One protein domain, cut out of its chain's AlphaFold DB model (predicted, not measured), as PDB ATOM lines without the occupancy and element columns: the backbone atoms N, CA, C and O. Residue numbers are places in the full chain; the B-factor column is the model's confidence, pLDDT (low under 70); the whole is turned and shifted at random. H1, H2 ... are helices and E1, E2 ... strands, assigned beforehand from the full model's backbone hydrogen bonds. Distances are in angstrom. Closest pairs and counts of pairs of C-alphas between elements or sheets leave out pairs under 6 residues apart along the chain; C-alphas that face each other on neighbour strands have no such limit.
ATOM      1  N   VAL A   2     150.247 149.742 183.042       79.81
ATOM      2  CA  VAL A   2     150.988 150.699 183.907       79.81
ATOM      3  C   VAL A   2     151.004 152.147 183.408       79.81
ATOM      4  O   VAL A   2     150.383 152.981 184.055       79.81
ATOM      5  N   VAL A   3     151.641 152.470 182.276       86.50
ATOM      6  CA  VAL A   3     151.682 153.867 181.781       86.50
ATOM      7  C   VAL A   3     150.283 154.398 181.483       86.50
ATOM      8  O   VAL A   3     149.938 155.489 181.923       86.50
ATOM      9  N   ASP A   4     149.436 153.597 180.834       86.94
ATOM     10  CA  ASP A   4     148.041 153.980 180.573       86.94
ATOM     11  C   ASP A   4     147.251 154.168 181.868       86.94
ATOM     12  O   ASP A   4     146.464 155.100 181.986       86.94
ATOM     13  N   ALA A   5     147.488 153.311 182.867       87.44
ATOM     14  CA  ALA A   5     146.840 153.422 184.171       87.44
ATOM     15  C   ALA A   5     147.292 154.691 184.907       87.44
ATOM     16  O   ALA A   5     146.474 155.364 185.528       87.44
ATOM     17  N   LEU A   6     148.572 155.049 184.796       87.69
ATOM     18  CA  LEU A   6     149.123 156.273 185.362       87.69
ATOM     19  C   LEU A   6     148.557 157.511 184.658       87.69
ATOM     20  O   LEU A   6     148.068 158.413 185.329       87.69
ATOM     21  N   ASN A   7     148.541 157.525 183.324       90.75
ATOM     22  CA  ASN A   7     147.943 158.603 182.537       90.75
ATOM     23  C   ASN A   7     146.448 158.759 182.833       90.75
ATOM     24  O   ASN A   7     145.980 159.877 183.049       90.75
ATOM     25  N   LYS A   8     145.707 157.649 182.941       90.31
ATOM     26  CA  LYS A   8     144.306 157.670 183.368       90.31
ATOM     27  C   LYS A   8     144.166 158.269 184.770       90.31
ATOM     28  O   LYS A   8     143.362 159.171 184.969       90.31
ATOM     29  N   ALA A   9     144.967 157.814 185.730       87.62
ATOM     30  CA  ALA A   9     144.915 158.290 187.111       87.62
ATOM     31  C   ALA A   9     145.283 159.778 187.260       87.62
ATOM     32  O   ALA A   9     144.790 160.430 188.186       87.62
ATOM     33  N   LEU A  10     146.149 160.303 186.387       88.94
ATOM     34  CA  LEU A  10     146.450 161.732 186.280       88.94
ATOM     35  C   LEU A  10     145.247 162.498 185.718       88.94
ATOM     36  O   LEU A  10     144.811 163.471 186.334       88.94
ATOM     37  N   GLY A  11     144.659 162.007 184.622       89.56
ATOM     38  CA  GLY A  11     143.459 162.584 184.014       89.56
ATOM     39  C   GLY A  11     142.269 162.640 184.975       89.56
ATOM     40  O   GLY A  11     141.666 163.696 185.134       89.56
ATOM     41  N   ASP A  12     142.004 161.554 185.709       89.50
ATOM     42  CA  ASP A  12     140.949 161.477 186.733       89.50
ATOM     43  C   ASP A  12     141.140 162.515 187.864       89.50
ATOM     44  O   ASP A  12     140.196 162.847 188.579       89.50
ATOM     45  N   ARG A  13     142.363 163.033 188.049       86.81
ATOM     46  CA  ARG A  13     142.717 164.062 189.045       86.81
ATOM     47  C   ARG A  13     142.812 165.471 188.454       86.81
ATOM     48  O   ARG A  13     143.266 166.378 189.147       86.81
ATOM     49  N   GLY A  14     142.430 165.655 187.190       88.38
ATOM     50  CA  GLY A  14     142.555 166.932 186.484       88.38
ATOM     51  C   GLY A  14     144.006 167.357 186.233       88.38
ATOM     52  O   GLY A  14     144.272 168.529 185.983       88.38
ATOM     53  N   LEU A  15     144.963 166.427 186.328       84.88
ATOM     54  CA  LEU A  15     146.362 166.693 186.015       84.88
ATOM     55  C   LEU A  15     146.590 166.419 184.531       84.88
ATOM     56  O   LEU A  15     146.495 165.283 184.067       84.88
ATOM     57  N   HIS A  16     146.902 167.475 183.787       72.75
ATOM     58  CA  HIS A  16     147.184 167.389 182.362       72.75
ATOM     59  C   HIS A  16     148.676 167.114 182.146       72.75
ATOM     60  O   HIS A  16     149.527 167.954 182.429       72.75
ATOM     61  N   GLY A  17     148.992 165.914 181.664       71.88
ATOM     62  CA  GLY A  17     150.347 165.470 181.353       71.88
ATOM     63  C   GLY A  17     150.321 164.113 180.655       71.88
ATOM     64  O   GLY A  17     149.348 163.373 180.774       71.88
ATOM     65  N   ASN A  18     151.380 163.798 179.908       83.88
ATOM     66  CA  ASN A  18     151.527 162.509 179.239       83.88
ATOM     67  C   ASN A  18     152.798 161.822 179.735       83.88
ATOM     68  O   ASN A  18     153.908 162.173 179.325       83.88
ATOM     69  N   VAL A  19     152.633 160.846 180.623       90.69
ATOM     70  CA  VAL A  19     153.715 159.952 181.014       90.69
ATOM     71  C   VAL A  19     154.005 159.023 179.847       90.69
ATOM     72  O   VAL A  19     153.111 158.370 179.311       90.69
ATOM     73  N   ARG A  20     155.279 158.955 179.465       92.62
ATOM     74  CA  ARG A  20     155.765 158.092 178.390       92.62
ATOM     75  C   ARG A  20     156.878 157.205 178.922       92.62
ATOM     76  O   ARG A  20     157.786 157.686 179.593       92.62
ATOM     77  N   HIS A  21     156.824 155.920 178.588       93.62
ATOM     78  CA  HIS A  21     157.942 155.012 178.829       93.62
ATOM     79  C   HIS A  21     159.006 155.278 177.762       93.62
ATOM     80  O   HIS A  21     158.746 155.052 176.583       93.62
ATOM     81  N   VAL A  22     160.164 155.809 178.156       95.38
ATOM     82  CA  VAL A  22     161.214 156.233 177.211       95.38
ATOM     83  C   VAL A  22     162.267 155.156 176.949       95.38
ATOM     84  O   VAL A  22     162.712 155.015 175.815       95.38
ATOM     85  N   PHE A  23     162.635 154.370 177.957       96.38
ATOM     86  CA  PHE A  23     163.528 153.224 177.814       96.38
ATOM     87  C   PHE A  23     163.365 152.264 178.992       96.38
ATOM     88  O   PHE A  23     162.867 152.655 180.045       96.38
ATOM     89  N   GLN A  24     163.875 151.049 178.824       96.31
ATOM     90  CA  GLN A  24     164.087 150.078 179.895       96.31
ATOM     91  C   GLN A  24     165.419 149.347 179.703       96.31
ATOM     92  O   GLN A  24     165.991 149.387 178.613       96.31
ATOM     93  N   ALA A  25     165.913 148.681 180.746       97.25
ATOM     94  CA  ALA A  25     167.149 147.903 180.700       97.25
ATOM     95  C   ALA A  25     166.969 146.557 181.412       97.25
ATOM     96  O   ALA A  25     166.474 146.514 182.537       97.25
ATOM     97  N   GLU A  26     167.362 145.467 180.757       97.44
ATOM     98  CA  GLU A  26     167.321 144.113 181.317       97.44
ATOM     99  C   GLU A  26     168.492 143.300 180.767       97.44
ATOM    100  O   GLU A  26     168.608 143.097 179.557       97.44
ATOM    101  N   LEU A  27     169.357 142.815 181.658       96.19
ATOM    102  CA  LEU A  27     170.566 142.074 181.300       96.19
ATOM    103  C   LEU A  27     170.246 140.633 180.881       96.19
ATOM    104  O   LEU A  27     170.873 140.102 179.960       96.19
ATOM    105  N   ASP A  28     169.264 140.006 181.529       96.75
ATOM    106  CA  ASP A  28     168.885 138.625 181.256       96.75
ATOM    107  C   ASP A  28     168.263 138.480 179.861       96.75
ATOM    108  O   ASP A  28     167.309 139.170 179.495       96.75
ATOM    109  N   LYS A  29     168.816 137.568 179.057       95.56
ATOM    110  CA  LYS A  29     168.430 137.406 177.651       95.56
ATOM    111  C   LYS A  29     166.976 136.960 177.494       95.56
ATOM    112  O   LYS A  29     166.310 137.421 176.565       95.56
ATOM    113  N   GLU A  30     166.483 136.075 178.353       95.19
ATOM    114  CA  GLU A  30     165.131 135.521 178.241       95.19
ATOM    115  C   GLU A  30     164.091 136.568 178.628       95.19
ATOM    116  O   GLU A  30     163.175 136.848 177.849       95.19
ATOM    117  N   LYS A  31     164.294 137.244 179.763       95.25
ATOM    118  CA  LYS A  31     163.431 138.352 180.196       95.25
ATOM    119  C   LYS A  31     163.432 139.489 179.186       95.25
ATOM    120  O   LYS A  31     162.370 139.977 178.805       95.25
ATOM    121  N   ARG A  32     164.604 139.873 178.675       96.06
ATOM    122  CA  ARG A  32     164.704 140.901 177.635       96.06
ATOM    123  C   ARG A  32     163.972 140.490 176.359       96.06
ATOM    124  O   ARG A  32     163.270 141.308 175.771       96.06
ATOM    125  N   SER A  33     164.076 139.224 175.954       94.56
ATOM    126  CA  SER A  33     163.332 138.695 174.803       94.56
ATOM    127  C   SER A  33     161.820 138.757 175.026       94.56
ATOM    128  O   SER A  33     161.081 139.101 174.104       94.56
ATOM    129  N   TYR A  34     161.347 138.472 176.242       94.44
ATOM    130  CA  TYR A  34     159.944 138.650 176.612       94.44
ATOM    131  C   TYR A  34     159.512 140.119 176.495       94.44
ATOM    132  O   TYR A  34     158.488 140.405 175.873       94.44
ATOM    133  N   LEU A  35     160.308 141.055 177.018       92.25
ATOM    134  CA  LEU A  35     160.028 142.493 176.941       92.25
ATOM    135  C   LEU A  35     159.954 142.994 175.492       92.25
ATOM    136  O   LEU A  35     159.019 143.708 175.140       92.25
ATOM    137  N   LEU A  36     160.894 142.587 174.633       93.56
ATOM    138  CA  LEU A  36     160.929 142.981 173.218       93.56
ATOM    139  C   LEU A  36     159.678 142.542 172.444       93.56
ATOM    140  O   LEU A  36     159.240 143.267 171.546       93.56
ATOM    141  N   LYS A  37     159.115 141.380 172.803       93.94
ATOM    142  CA  LYS A  37     157.910 140.802 172.187       93.94
ATOM    143  C   LYS A  37     156.615 141.456 172.673       93.94
ATOM    144  O   LYS A  37     155.715 141.665 171.869       93.94
ATOM    145  N   HIS A  38     156.513 141.766 173.967       90.19
ATOM    146  CA  HIS A  38     155.236 142.141 174.593       90.19
ATOM    147  C   HIS A  38     155.106 143.628 174.926       90.19
ATOM    148  O   HIS A  38     154.018 144.083 175.276       90.19
ATOM    149  N   GLN A  39     156.192 144.397 174.855       87.31
ATOM    150  CA  GLN A  39     156.178 145.812 175.201       87.31
ATOM    151  C   GLN A  39     156.728 146.674 174.070       87.31
ATOM    152  O   GLN A  39     157.781 146.399 173.492       87.31
ATOM    153  N   GLN A  40     156.018 147.768 173.806       86.31
ATOM    154  CA  GLN A  40     156.419 148.797 172.854       86.31
ATOM    155  C   GLN A  40     157.047 149.966 173.617       86.31
ATOM    156  O   GLN A  40     156.397 150.964 173.917       86.31
ATOM    157  N   VAL A  41     158.316 149.792 173.983       90.06
ATOM    158  CA  VAL A  41     159.157 150.828 174.598       90.06
ATOM    159  C   VAL A  41     160.177 151.292 173.553       90.06
ATOM    160  O   VAL A  41     160.721 150.424 172.862       90.06
ATOM    161  N   PRO A  42     160.454 152.608 173.421       93.44
ATOM    162  CA  PRO A  42     161.331 153.136 172.375       93.44
ATOM    163  C   PRO A  42     162.740 152.536 172.362       93.44
ATOM    164  O   PRO A  42     163.297 152.346 171.286       93.44
ATOM    165  N   ALA A  43     163.298 152.218 173.533       96.00
ATOM    166  CA  ALA A  43     164.615 151.602 173.657       96.00
ATOM    167  C   ALA A  43     164.633 150.507 174.733       96.00
ATOM    168  O   ALA A  43     164.084 150.683 175.826       96.00
ATOM    169  N   VAL A  44     165.289 149.384 174.428       97.44
ATOM    170  CA  VAL A  44     165.533 148.280 175.363       97.44
ATOM    171  C   VAL A  44     167.033 147.999 175.430       97.44
ATOM    172  O   VAL A  44     167.606 147.384 174.532       97.44
ATOM    173  N   PHE A  45     167.667 148.439 176.513       98.06
ATOM    174  CA  PHE A  45     169.091 148.225 176.774       98.06
ATOM    175  C   PHE A  45     169.350 146.922 177.547       98.06
ATOM    176  O   PHE A  45     168.426 146.286 178.064       98.06
ATOM    177  N   GLY A  46     170.618 146.520 177.604       96.81
ATOM    178  CA  GLY A  46     171.082 145.340 178.333       96.81
ATOM    179  C   GLY A  46     171.678 145.690 179.696       96.81
ATOM    180  O   GLY A  46     170.973 145.764 180.702       96.81
ATOM    181  N   ASP A  47     172.999 145.867 179.726       95.94
ATOM    182  CA  ASP A  47     173.760 146.098 180.953       95.94
ATOM    183  C   ASP A  47     173.580 147.528 181.482       95.94
ATOM    184  O   ASP A  47     173.938 148.515 180.838       95.94
ATOM    185  N   VAL A  48     173.077 147.644 182.711       97.12
ATOM    186  CA  VAL A  48     172.916 148.931 183.397       97.12
ATOM    187  C   VAL A  48     174.241 149.669 183.613       97.12
ATOM    188  O   VAL A  48     174.240 150.896 183.703       97.12
ATOM    189  N   CYS A  49     175.373 148.959 183.669       96.75
ATOM    190  CA  CYS A  49     176.696 149.573 183.768       96.75
ATOM    191  C   CYS A  49     177.043 150.354 182.497       96.75
ATOM    192  O   CYS A  49     177.579 151.455 182.597       96.75
ATOM    193  N   GLU A  50     176.678 149.839 181.318       97.25
ATOM    194  CA  GLU A  50     176.788 150.581 180.059       97.25
ATOM    195  C   GLU A  50     175.788 151.735 180.019       97.25
ATOM    196  O   GLU A  50     176.155 152.857 179.671       97.25
ATOM    197  N   VAL A  51     174.542 151.497 180.444       97.56
ATOM    198  CA  VAL A  51     173.495 152.532 180.492       97.56
ATOM    199  C   VAL A  51     173.960 153.748 181.303       97.56
ATOM    200  O   VAL A  51     173.755 154.894 180.901       97.56
ATOM    201  N   ALA A  52     174.663 153.516 182.413       96.38
ATOM    202  CA  ALA A  52     175.227 154.566 183.257       96.38
ATOM    203  C   ALA A  52     176.289 155.440 182.553       96.38
ATOM    204  O   ALA A  52     176.505 156.595 182.941       96.38
ATOM    205  N   THR A  53     176.937 154.931 181.499       96.56
ATOM    206  CA  THR A  53     177.910 155.697 180.700       96.56
ATOM    207  C   THR A  53     177.249 156.735 179.791       96.56
ATOM    208  O   THR A  53     177.915 157.674 179.357       96.56
ATOM    209  N   GLY A  54     175.938 156.619 179.553       96.88
ATOM    210  CA  GLY A  54     175.165 157.481 178.659       96.88
ATOM    211  C   GLY A  54     175.040 156.957 177.226       96.88
ATOM    212  O   GLY A  54     174.308 157.538 176.433       96.88
ATOM    213  N   SER A  55     175.692 155.839 176.897       97.38
ATOM    214  CA  SER A  55     175.550 155.138 175.621       97.38
ATOM    215  C   SER A  55     175.563 153.633 175.870       97.38
ATOM    216  O   SER A  55     176.437 153.139 176.573       97.38
ATOM    217  N   SER A  56     174.616 152.892 175.300       97.88
ATOM    218  CA  SER A  56     174.535 151.435 175.480       97.88
ATOM    219  C   SER A  56     173.945 150.763 174.246       97.88
ATOM    220  O   SER A  56     173.280 151.407 173.428       97.88
ATOM    221  N   PHE A  57     174.216 149.467 174.095       97.56
ATOM    222  CA  PHE A  57     173.650 148.657 173.026       97.56
ATOM    223  C   PHE A  57     172.133 148.485 173.206       97.56
ATOM    224  O   PHE A  57     171.659 147.939 174.206       97.56
ATOM    225  N   GLU A  58     171.362 148.947 172.223       97.19
ATOM    226  CA  GLU A  58     169.909 148.829 172.181       97.19
ATOM    227  C   GLU A  58     169.506 147.600 171.351       97.19
ATOM    228  O   GLU A  58     169.905 147.421 170.199       97.19
ATOM    229  N   HIS A  59     168.721 146.715 171.962       96.31
ATOM    230  CA  HIS A  59     168.490 145.368 171.448       96.31
ATOM    231  C   HIS A  59     167.403 145.260 170.374       96.31
ATOM    232  O   HIS A  59     167.302 144.205 169.748       96.31
ATOM    233  N   ARG A  60     166.576 146.289 170.152       93.12
ATOM    234  CA  ARG A  60     165.542 146.273 169.107       93.12
ATOM    235  C   ARG A  60     166.098 146.684 167.747       93.12
ATOM    236  O   ARG A  60     165.773 146.066 166.741       93.12
ATOM    237  N   THR A  61     166.915 147.725 167.727       93.94
ATOM    238  CA  THR A  61     167.569 148.283 166.540       93.94
ATOM    239  C   THR A  61     168.941 147.659 166.289       93.94
ATOM    240  O   THR A  61     169.475 147.806 165.192       93.94
ATOM    241  N   CYS A  62     169.492 146.933 167.271       95.06
ATOM    242  CA  CYS A  62     170.834 146.344 167.238       95.06
ATOM    243  C   CYS A  62     171.936 147.394 167.022       95.06
ATOM    244  O   CYS A  62     172.897 147.159 166.288       95.06
ATOM    245  N   GLN A  63     171.788 148.560 167.650       95.88
ATOM    246  CA  GLN A  63     172.710 149.688 167.536       95.88
ATOM    247  C   GLN A  63     173.057 150.244 168.913       95.88
ATOM    248  O   GLN A  63     172.261 150.182 169.847       95.88
ATOM    249  N   SER A  64     174.243 150.837 169.037       97.12
ATOM    250  CA  SER A  64     174.574 151.647 170.209       97.12
ATOM    251  C   SER A  64     173.837 152.978 170.125       97.12
ATOM    252  O   SER A  64     174.061 153.750 169.192       97.12
ATOM    253  N   LEU A  65     172.977 153.253 171.102       97.44
ATOM    254  CA  LEU A  65     172.213 154.495 171.179       97.44
ATOM    255  C   LEU A  65     172.637 155.313 172.393       97.44
ATOM    256  O   LEU A  65     173.060 154.774 173.418       97.44
ATOM    257  N   GLN A  66     172.453 156.628 172.290       97.94
ATOM    258  CA  GLN A  66     172.490 157.492 173.462       97.94
ATOM    259  C   GLN A  66     171.334 157.125 174.389       97.94
ATOM    260  O   GLN A  66     170.179 157.015 173.970       97.94
ATOM    261  N   VAL A  67     171.654 156.950 175.661       98.00
ATOM    262  CA  VAL A  67     170.672 156.680 176.700       98.00
ATOM    263  C   VAL A  67     169.925 157.985 176.990       98.00
ATOM    264  O   VAL A  67     170.566 159.004 177.277       98.00
ATOM    265  N   PRO A  68     168.584 158.008 176.919       97.25
ATOM    266  CA  PRO A  68     167.831 159.216 177.214       97.25
ATOM    267  C   PRO A  68     167.779 159.478 178.726       97.25
ATOM    268  O   PRO A  68     167.732 158.552 179.541       97.25
ATOM    269  N   GLY A  69     167.736 160.759 179.099       97.19
ATOM    270  CA  GLY A  69     167.319 161.171 180.441       97.19
ATOM    271  C   GLY A  69     165.823 160.926 180.666       97.19
ATOM    272  O   GLY A  69     165.061 160.735 179.715       97.19
TER     273      GLY A  69
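This is residues 2 to 69 of the 294 residues of the protein "HpaIIM protein" of Symbiodinium sp. CCMP2592 (UniProt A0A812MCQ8). Helix H1 lies alone at one end of an elongated model, joined by residues 12 to 28 to a loose group at the other end: H2, H3 and the small hairpin E1-E2. A short parallel pairing ties residues 24 to 25 to 44 to 45. The 68 printed residues, under half in named elements, are mixed, in order H1 H2 H3 E1 E2; the whole is loose, radius of gyration of the C-alphas 14.1 A, spans 39 by 24 by 18 A.

Find C-alpha 3 at (151.682, 153.867, 181.781); H1 runs from there to residue 11, 12.2 A. H2, residues 29 to 38, spans 14.3 A. Next come H3, residues 48 to 51, E1, residues 55 to 58, and E2, residues 63 to 66, ending at C-alpha 66 (172.490, 157.492, 173.462).

Look at antiparallel E1 and E2, a hairpin at 140 degrees: N 58 and O 63 are 2.8 A apart, within hydrogen-bond range. The closest C-alphas of H3 and E1, Glu 50 and Ser 56, are 5.2 A apart. H1 and H2 are apart. Every O i to N i+4 pair is within range in H1 and H2; H3 is too short for one.

C-alphas 14 and 29, the farthest apart, are 40.2 A from each other. The link H1 to H2 is long. The printed part has no cut, and no printed residue is under 70 in pLDDT.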